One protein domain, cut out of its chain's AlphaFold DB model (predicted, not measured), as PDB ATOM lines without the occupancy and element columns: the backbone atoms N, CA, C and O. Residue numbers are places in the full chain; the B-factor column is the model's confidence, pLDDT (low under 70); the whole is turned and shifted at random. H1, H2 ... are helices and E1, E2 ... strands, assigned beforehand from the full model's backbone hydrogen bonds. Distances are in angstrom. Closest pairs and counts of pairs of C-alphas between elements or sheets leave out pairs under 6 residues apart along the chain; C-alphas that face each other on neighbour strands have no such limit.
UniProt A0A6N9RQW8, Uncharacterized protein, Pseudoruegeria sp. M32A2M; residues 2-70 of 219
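AT A GLANCE: This is residues 2 to 70 of the 219 residues of an uncharacterized protein of Pseudoruegeria sp. M32A2M (UniProt A0A6N9RQW8). What is the main picture? A small twisted sheet of E2, E1 and E3 has H2 along one face, while H1 reaches away beyond one end. What builds it? The 69 printed residues, of mixed class, include E1, E2, H1, E3 and H2 in chain order; the sheet E2 E1 E3 is mixed. How large? It is loose, radius of gyration of the C-alphas 13.9 A, and flat, spanning 42 by 28 by 12 A.

HOW THE PARTS SIT: How do strands pair? E1, residues 2 to 7, and E2, residues 13 to 21, form an antiparallel hairpin; N 4 and O 18 are within hydrogen-bond range, 2.8 A. E3, residues 46 to 49, is parallel to E1; N 48 and O 3 are 2.7 A apart. Where are the helices? H2, residues 52 to 65, is on the sheet in two layers, helix over sheet, at a height of 8.3 A; the closest C-alphas of H2 and E2, Ala 59 and Leu 20, are 4.8 A apart. H1, residues 23 to 36, is not on the sheet. Every O i to N i+4 pair is within hydrogen-bond range in H1, 9 of 10 in H2.

IN THESE COORDINATES: Where are the anchors? C-alpha 2 begins E1 at (-83.080, 46.728, 62.532); C-alpha 65 ends H2 at (-93.928, 47.611, 69.647). How long are they? E2 spans 19.8 A, H1 20.1 A and H2 21.1 A.

THE WHOLE: Any cut? The printed part has no cut and no long link. Where is confidence low? Residue 40 and residues 65 to 68 are under 70.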
ATOM      1  N   THR A   2     -82.648  46.383  63.888       89.88
ATOM      2  CA  THR A   2     -83.080  46.728  62.532       89.88
ATOM      3  C   THR A   2     -82.119  47.759  61.962       89.88
ATOM      4  O   THR A   2     -81.833  48.768  62.607       89.88
ATOM      5  N   LEU A   3     -81.600  47.480  60.772       92.00
ATOM      6  CA  LEU A   3     -80.685  48.338  60.031       92.00
ATOM      7  C   LEU A   3     -81.354  48.761  58.730       92.00
ATOM      8  O   LEU A   3     -82.083  47.975  58.140       92.00
ATOM      9  N   TRP A   4     -81.069  49.961  58.255       94.06
ATOM     10  CA  TRP A   4     -81.391  50.406  56.909       94.06
ATOM     11  C   TRP A   4     -80.138  50.360  56.048       94.06
ATOM     12  O   TRP A   4     -79.089  50.862  56.455       94.06
ATOM     13  N   GLN A   5     -80.246  49.752  54.869       93.19
ATOM     14  CA  GLN A   5     -79.228  49.873  53.836       93.19
ATOM     15  C   GLN A   5     -79.468  51.166  53.061       93.19
ATOM     16  O   GLN A   5     -80.449  51.273  52.327       93.19
ATOM     17  N   GLU A   6     -78.575  52.134  53.254       91.00
ATOM     18  CA  GLU A   6     -78.694  53.455  52.645       91.00
ATOM     19  C   GLU A   6     -78.633  53.348  51.115       91.00
ATOM     20  O   GLU A   6     -77.822  52.612  50.537       91.00
ATOM     21  N   VAL A   7     -79.527  54.094  50.472       88.75
ATOM     22  CA  VAL A   7     -79.604  54.246  49.019       88.75
ATOM     23  C   VAL A   7     -79.300  55.696  48.650       88.75
ATOM     24  O   VAL A   7     -79.686  56.616  49.374       88.75
ATOM     25  N   ASN A   8     -78.581  55.903  47.545       82.31
ATOM     26  CA  ASN A   8     -78.311  57.229  46.994       82.31
ATOM     27  C   ASN A   8     -79.571  57.809  46.311       82.31
ATOM     28  O   ASN A   8     -80.609  57.150  46.225       82.31
ATOM     29  N   GLY A   9     -79.480  59.042  45.799       74.69
ATOM     30  CA  GLY A   9     -80.586  59.701  45.088       74.69
ATOM     31  C   GLY A   9     -81.059  58.981  43.814       74.69
ATOM     32  O   GLY A   9     -82.163  59.239  43.352       74.69
ATOM     33  N   GLU A  10     -80.259  58.051  43.288       78.94
ATOM     34  CA  GLU A  10     -80.556  57.224  42.109       78.94
ATOM     35  C   GLU A  10     -81.121  55.839  42.488       78.94
ATOM     36  O   GLU A  10     -81.419  55.020  41.622       78.94
ATOM     37  N   GLY A  11     -81.280  55.554  43.788       74.19
ATOM     38  CA  GLY A  11     -81.773  54.271  44.297       74.19
ATOM     39  C   GLY A  11     -80.714  53.164  44.389       74.19
ATOM     40  O   GLY A  11     -81.035  52.035  44.767       74.19
ATOM     41  N   CYS A  12     -79.448  53.457  44.094       82.00
ATOM     42  CA  CYS A  12     -78.337  52.523  44.248       82.00
ATOM     43  C   CYS A  12     -77.860  52.449  45.704       82.00
ATOM     44  O   CYS A  12     -77.785  53.450  46.416       82.00
ATOM     45  N   LYS A  13     -77.488  51.249  46.152       85.94
ATOM     46  CA  LYS A  13     -76.984  51.000  47.511       85.94
ATOM     47  C   LYS A  13     -75.626  51.678  47.707       85.94
ATOM     48  O   LYS A  13     -74.710  51.429  46.932       85.94
ATOM     49  N   THR A  14     -75.467  52.450  48.779       86.56
ATOM     50  CA  THR A  14     -74.189  53.120  49.100       86.56
ATOM     51  C   THR A  14     -73.200  52.198  49.817       86.56
ATOM     52  O   THR A  14     -72.021  52.515  49.939       86.56
ATOM     53  N   GLY A  15     -73.677  51.058  50.330       85.94
ATOM     54  CA  GLY A  15     -72.905  50.155  51.190       85.94
ATOM     55  C   GLY A  15     -72.941  50.534  52.674       85.94
ATOM     56  O   GLY A  15     -72.529  49.737  53.516       85.94
ATOM     57  N   ARG A  16     -73.495  51.701  53.027       90.31
ATOM     58  CA  ARG A  16     -73.664  52.124  54.419       90.31
ATOM     59  C   ARG A  16     -74.879  51.448  55.059       90.31
ATOM     60  O   ARG A  16     -75.946  51.339  54.454       90.31
ATOM     61  N   LEU A  17     -74.720  51.032  56.315       91.25
ATOM     62  CA  LEU A  17     -75.802  50.527  57.160       91.25
ATOM     63  C   LEU A  17     -76.079  51.522  58.289       91.25
ATOM     64  O   LEU A  17     -75.182  51.863  59.060       91.25
ATOM     65  N   VAL A  18     -77.324  51.974  58.394       92.38
ATOM     66  CA  VAL A  18     -77.788  52.908  59.426       92.38
ATOM     67  C   VAL A  18     -78.653  52.154  60.427       92.38
ATOM     68  O   VAL A  18     -79.527  51.385  60.042       92.38
ATOM     69  N   LEU A  19     -78.427  52.352  61.722       90.50
ATOM     70  CA  LEU A  19     -79.226  51.705  62.761       90.50
ATOM     71  C   LEU A  19     -80.591  52.390  62.906       90.50
ATOM     72  O   LEU A  19     -80.645  53.581  63.196       90.50
ATOM     73  N   LEU A  20     -81.677  51.628  62.741       88.88
ATOM     74  CA  LEU A  20     -83.052  52.109  62.935       88.88
ATOM     75  C   LEU A  20     -83.596  51.780  64.335       88.88
ATOM     76  O   LEU A  20     -84.262  52.605  64.952       88.88
ATOM     77  N   ASP A  21     -83.318  50.569  64.825       85.94
ATOM     78  CA  ASP A  21     -83.759  50.083  66.139       85.94
ATOM     79  C   ASP A  21     -82.754  49.073  66.720       85.94
ATOM     80  O   ASP A  21     -82.141  48.280  65.997       85.94
ATOM     81  N   GLY A  22     -82.626  49.056  68.046       85.19
ATOM     82  CA  GLY A  22     -81.792  48.109  68.782       85.19
ATOM     83  C   GLY A  22     -80.462  48.677  69.270       85.19
ATOM     84  O   GLY A  22     -79.522  47.903  69.451       85.19
ATOM     85  N   ALA A  23     -80.377  49.989  69.514       86.00
ATOM     86  CA  ALA A  23     -79.185  50.650  70.062       86.00
ATOM     87  C   ALA A  23     -78.716  50.022  71.383       86.00
ATOM     88  O   ALA A  23     -77.542  49.688  71.514       86.00
ATOM     89  N   TYR A  24     -79.640  49.742  72.306       84.81
ATOM     90  CA  TYR A  24     -79.328  49.037  73.555       84.81
ATOM     91  C   TYR A  24     -78.752  47.640  73.316       84.81
ATOM     92  O   TYR A  24     -77.789  47.242  73.964       84.81
ATOM     93  N   ARG A  25     -79.299  46.901  72.340       86.75
ATOM     94  CA  ARG A  25     -78.793  45.570  71.987       86.75
ATOM     95  C   ARG A  25     -77.380  45.663  71.420       86.75
ATOM     96  O   ARG A  25     -76.523  44.882  71.809       86.75
ATOM     97  N   LEU A  26     -77.128  46.622  70.530       87.69
ATOM     98  CA  LEU A  26     -75.792  46.867  69.988       87.69
ATOM     99  C   LEU A  26     -74.801  47.270  71.093       87.69
ATOM    100  O   LEU A  26     -73.671  46.793  71.087       87.69
ATOM    101  N   GLY A  27     -75.234  48.094  72.052       87.50
ATOM    102  CA  GLY A  27     -74.453  48.455  73.236       87.50
ATOM    103  C   GLY A  27     -74.092  47.243  74.097       87.50
ATOM    104  O   GLY A  27     -72.934  47.092  74.467       87.50
ATOM    105  N   ALA A  28     -75.041  46.332  74.329       87.75
ATOM    106  CA  ALA A  28     -74.788  45.090  75.060       87.75
ATOM    107  C   ALA A  28     -73.746  44.202  74.358       87.75
ATOM    108  O   ALA A  28     -72.813  43.736  75.003       87.75
ATOM    109  N   TYR A  29     -73.846  44.024  73.032       89.88
ATOM    110  CA  TYR A  29     -72.822  43.297  72.270       89.88
ATOM    111  C   TYR A  29     -71.448  43.965  72.367       89.88
ATOM    112  O   TYR A  29     -70.457  43.275  72.576       89.88
ATOM    113  N   ARG A  30     -71.384  45.298  72.255       88.44
ATOM    114  CA  ARG A  30     -70.123  46.044  72.395       88.44
ATOM    115  C   ARG A  30     -69.486  45.842  73.767       88.44
ATOM    116  O   ARG A  30     -68.297  45.562  73.821       88.44
ATOM    117  N   ALA A  31     -70.275  45.932  74.835       88.69
ATOM    118  CA  ALA A  31     -69.789  45.724  76.195       88.69
ATOM    119  C   ALA A  31     -69.277  44.289  76.411       88.69
ATOM    120  O   ALA A  31     -68.243  44.087  77.038       88.69
ATOM    121  N   GLU A  32     -69.962  43.283  75.864       88.31
ATOM    122  CA  GLU A  32     -69.499  41.892  75.939       88.31
ATOM    123  C   GLU A  32     -68.202  41.659  75.158       88.31
ATOM    124  O   GLU A  32     -67.319  40.948  75.632       88.31
ATOM    125  N   TRP A  33     -68.050  42.277  73.987       90.25
ATOM    126  CA  TRP A  33     -66.805  42.207  73.219       90.25
ATOM    127  C   TRP A  33     -65.639  42.872  73.946       90.25
ATOM    128  O   TRP A  33     -64.535  42.336  73.953       90.25
ATOM    129  N   GLU A  34     -65.887  44.013  74.586       88.50
ATOM    130  CA  GLU A  34     -64.885  44.721  75.381       88.50
ATOM    131  C   GLU A  34     -64.419  43.883  76.577       88.50
ATOM    132  O   GLU A  34     -63.218  43.717  76.770       88.50
ATOM    133  N   LYS A  35     -65.347  43.253  77.312       88.75
ATOM    134  CA  LYS A  35     -65.009  42.345  78.423       88.75
ATOM    135  C   LYS A  35     -64.189  41.133  77.987       88.75
ATOM    136  O   LYS A  35     -63.357  40.658  78.751       88.75
ATOM    137  N   ARG A  36     -64.462  40.594  76.797       84.75
ATOM    138  CA  ARG A  36     -63.777  39.400  76.276       84.75
ATOM    139  C   ARG A  36     -62.454  39.723  75.579       84.75
ATOM    140  O   ARG A  36     -61.661  38.817  75.370       84.75
ATOM    141  N   GLY A  37     -62.215  40.984  75.212       85.25
ATOM    142  CA  GLY A  37     -61.044  41.387  74.424       85.25
ATOM    143  C   GLY A  37     -61.083  40.909  72.966       85.25
ATOM    144  O   GLY A  37     -60.092  41.023  72.249       85.25
ATOM    145  N   GLU A  38     -62.221  40.393  72.502       79.75
ATOM    146  CA  GLU A  38     -62.394  39.819  71.168       79.75
ATOM    147  C   GLU A  38     -63.784  40.137  70.604       79.75
ATOM    148  O   GLU A  38     -64.754  40.350  71.335       79.75
ATOM    149  N   LYS A  39     -63.891  40.170  69.270       81.44
ATOM    150  CA  LYS A  39     -65.155  40.368  68.544       81.44
ATOM    151  C   LYS A  39     -65.574  39.040  67.903       81.44
ATOM    152  O   LYS A  39     -65.300  38.841  66.722       81.44
ATOM    153  N   PRO A  40     -66.232  38.133  68.652       69.56
ATOM    154  CA  PRO A  40     -66.493  36.752  68.238       69.56
ATOM    155  C   PRO A  40     -67.434  36.591  67.033       69.56
ATOM    156  O   PRO A  40     -67.681  35.466  66.609       69.56
ATOM    157  N   GLY A  41     -67.982  37.670  66.462       77.06
ATOM    158  CA  GLY A  41     -68.748  37.582  65.220       77.06
ATOM    159  C   GLY A  41     -69.690  38.754  64.956       77.06
ATOM    160  O   GLY A  41     -69.683  39.770  65.652       77.06
ATOM    161  N   GLY A  42     -70.512  38.597  63.916       82.56
ATOM    162  CA  GLY A  42     -71.540  39.563  63.532       82.56
ATOM    163  C   GLY A  42     -72.728  39.589  64.497       82.56
ATOM    164  O   GLY A  42     -73.001  38.623  65.207       82.56
ATOM    165  N   VAL A  43     -73.471  40.700  64.503       87.00
ATOM    166  CA  VAL A  43     -74.683  40.830  65.319       87.00
ATOM    167  C   VAL A  43     -75.933  40.548  64.478       87.00
ATOM    168  O   VAL A  43     -76.091  41.173  63.428       87.00
ATOM    169  N   PRO A  44     -76.866  39.685  64.930       88.56
ATOM    170  CA  PRO A  44     -78.109  39.427  64.208       88.56
ATOM    171  C   PRO A  44     -78.941  40.698  63.978       88.56
ATOM    172  O   PRO A  44     -79.454  41.334  64.916       88.56
ATOM    173  N   ALA A  45     -79.116  41.043  62.704       89.44
ATOM    174  CA  ALA A  45     -79.826  42.232  62.259       89.44
ATOM    175  C   ALA A  45     -80.787  41.916  61.109       89.44
ATOM    176  O   ALA A  45     -80.487  41.101  60.240       89.44
ATOM    177  N   LYS A  46     -81.939  42.593  61.096       90.94
ATOM    178  CA  LYS A  46     -82.826  42.648  59.931       90.94
ATOM    179  C   LYS A  46     -82.444  43.871  59.107       90.94
ATOM    180  O   LYS A  46     -82.414  44.971  59.657       90.94
ATOM    181  N   VAL A  47     -82.144  43.674  57.827       91.25
ATOM    182  CA  VAL A  47     -81.821  44.770  56.908       91.25
ATOM    183  C   VAL A  47     -83.087  45.178  56.168       91.25
ATOM    184  O   VAL A  47     -83.686  44.384  55.450       91.25
ATOM    185  N   PHE A  48     -83.492  46.420  56.376       91.31
ATOM    186  CA  PHE A  48     -84.530  47.106  55.636       91.31
ATOM    187  C   PHE A  48     -83.911  47.792  54.413       91.31
ATOM    188  O   PHE A  48     -82.879  48.460  54.521       91.31
ATOM    189  N   VAL A  49     -84.549  47.632  53.256       89.12
ATOM    190  CA  VAL A  49     -84.177  48.295  52.002       89.12
ATOM    191  C   VAL A  49     -85.374  49.123  51.562       89.12
ATOM    192  O   VAL A  49     -86.469  48.588  51.407       89.12
ATOM    193  N   GLY A  50     -85.161  50.421  51.393       87.31
ATOM    194  CA  GLY A  50     -86.203  51.376  51.035       87.31
ATOM    195  C   GLY A  50     -85.643  52.789  50.960       87.31
ATOM    196  O   GLY A  50     -84.462  53.018  51.236       87.31
ATOM    197  N   SER A  51     -86.496  53.733  50.585       89.62
ATOM    198  CA  SER A  51     -86.164  55.156  50.556       89.62
ATOM    199  C   SER A  51     -85.855  55.698  51.964       89.62
ATOM    200  O   SER A  51     -86.291  55.118  52.965       89.62
ATOM    201  N   PRO A  52     -85.167  56.850  52.079       88.00
ATOM    202  CA  PRO A  52     -84.930  57.495  53.374       88.00
ATOM    203  C   PRO A  52     -86.223  57.760  54.167       88.00
ATOM    204  O   PRO A  52     -86.253  57.612  55.387       88.00
ATOM    205  N   VAL A  53     -87.314  58.103  53.473       89.81
ATOM    206  CA  VAL A  53     -88.633  58.347  54.083       89.81
ATOM    207  C   VAL A  53     -89.212  57.062  54.673       89.81
ATOM    208  O   VAL A  53     -89.726  57.056  55.792       89.81
ATOM    209  N   GLU A  54     -89.117  55.954  53.938       90.19
ATOM    210  CA  GLU A  54     -89.586  54.650  54.410       90.19
ATOM    211  C   GLU A  54     -88.735  54.127  55.570       90.19
ATOM    212  O   GLU A  54     -89.277  53.535  56.501       90.19
ATOM    213  N   ALA A  55     -87.428  54.399  55.563       90.94
ATOM    214  CA  ALA A  55     -86.531  54.044  56.658       90.94
ATOM    215  C   ALA A  55     -86.885  54.784  57.960       90.94
ATOM    216  O   ALA A  55     -86.930  54.168  59.025       90.94
ATOM    217  N   GLU A  56     -87.204  56.082  57.885       89.75
ATOM    218  CA  GLU A  56     -87.680  56.859  59.039       89.75
ATOM    219  C   GLU A  56     -89.026  56.338  59.574       89.75
ATOM    220  O   GLU A  56     -89.229  56.250  60.789       89.75
ATOM    221  N   LEU A  57     -89.940  55.943  58.682       91.19
ATOM    222  CA  LEU A  57     -91.212  55.323  59.062       91.19
ATOM    223  C   LEU A  57     -91.025  53.959  59.726       91.19
ATOM    224  O   LEU A  57     -91.703  53.661  60.712       91.19
ATOM    225  N   GLU A  58     -90.123  53.134  59.199       90.81
ATOM    226  CA  GLU A  58     -89.840  51.813  59.750       90.81
ATOM    227  C   GLU A  58     -89.139  51.917  61.108       90.81
ATOM    228  O   GLU A  58     -89.497  51.185  62.031       90.81
ATOM    229  N   ALA A  59     -88.234  52.889  61.288       88.94
ATOM    230  CA  ALA A  59     -87.673  53.207  62.601       88.94
ATOM    231  C   ALA A  59     -88.779  53.543  63.607       88.94
ATOM    232  O   ALA A  59     -88.808  53.003  64.715       88.94
ATOM    233  N   LEU A  60     -89.732  54.396  63.227       87.69
ATOM    234  CA  LEU A  60     -90.821  54.781  64.117       87.69
ATOM    235  C   LEU A  60     -91.752  53.602  64.452       87.69
ATOM    236  O   LEU A  60     -92.152  53.422  65.606       87.69
ATOM    237  N   ARG A  61     -92.038  52.751  63.459       88.25
ATOM    238  CA  ARG A  61     -92.837  51.532  63.635       88.25
ATOM    239  C   ARG A  61     -92.158  50.537  64.574       88.25
ATOM    240  O   ARG A  61     -92.826  50.012  65.468       88.25
ATOM    241  N   ALA A  62     -90.868  50.270  64.381       84.88
ATOM    242  CA  ALA A  62     -90.109  49.328  65.204       84.88
ATOM    243  C   ALA A  62     -90.139  49.738  66.687       84.88
ATOM    244  O   ALA A  62     -90.470  48.920  67.548       84.88
ATOM    245  N   ASN A  63     -89.946  51.034  66.952       80.00
ATOM    246  CA  ASN A  63     -89.925  51.623  68.293       80.00
ATOM    247  C   ASN A  63     -91.311  51.759  68.966       80.00
ATOM    248  O   ASN A  63     -91.409  52.204  70.111       80.00
ATOM    249  N   THR A  64     -92.400  51.387  68.284       75.19
ATOM    250  CA  THR A  64     -93.754  51.405  68.866       75.19
ATOM    251  C   THR A  64     -94.108  50.091  69.575       75.19
ATOM    252  O   THR A  64     -94.930  50.101  70.491       75.19
ATOM    253  N   LYS A  65     -93.525  48.952  69.167       66.81
ATOM    254  CA  LYS A  65     -93.928  47.611  69.647       66.81
ATOM    255  C   LYS A  65     -92.824  46.798  70.323       66.81
ATOM    256  O   LYS A  65     -93.144  45.928  71.128       66.81
ATOM    257  N   HIS A  66     -91.564  46.998  69.952       58.25
ATOM    258  CA  HIS A  66     -90.460  46.125  70.351       58.25
ATOM    259  C   HIS A  66     -89.297  46.939  70.916       58.25
ATOM    260  O   HIS A  66     -89.045  48.044  70.454       58.25
ATOM    261  N   GLY A  67     -88.574  46.378  71.896       57.91
ATOM    262  CA  GLY A  67     -87.584  47.154  72.656       57.91
ATOM    263  C   GLY A  67     -88.270  48.228  73.499       57.91
ATOM    264  O   GLY A  67     -89.484  48.351  73.428       57.91
ATOM    265  N   LEU A  68     -87.524  48.949  74.339       69.56
ATOM    266  CA  LEU A  68     -88.051  50.022  75.191       69.56
ATOM    267  C   LEU A  68     -88.949  50.965  74.355       69.56
ATOM    268  O   LEU A  68     -88.415  51.744  73.565       69.56
ATOM    269  N   PRO A  69     -90.288  50.848  74.445       74.50
ATOM    270  CA  PRO A  69     -91.164  51.486  73.478       74.50
ATOM    271  C   PRO A  69     -91.194  52.984  73.752       74.50
ATOM    272  O   PRO A  69     -91.204  53.401  74.911       74.50
ATOM    273  N   LEU A  70     -91.261  53.794  72.693       75.44
ATOM    274  CA  LEU A  70     -91.403  55.241  72.855       75.44
ATOM    275  C   LEU A  70     -92.628  55.546  73.716       75.44
ATOM    276  O   LEU A  70     -93.727  55.028  73.479       75.44
TER     277      LEU A  70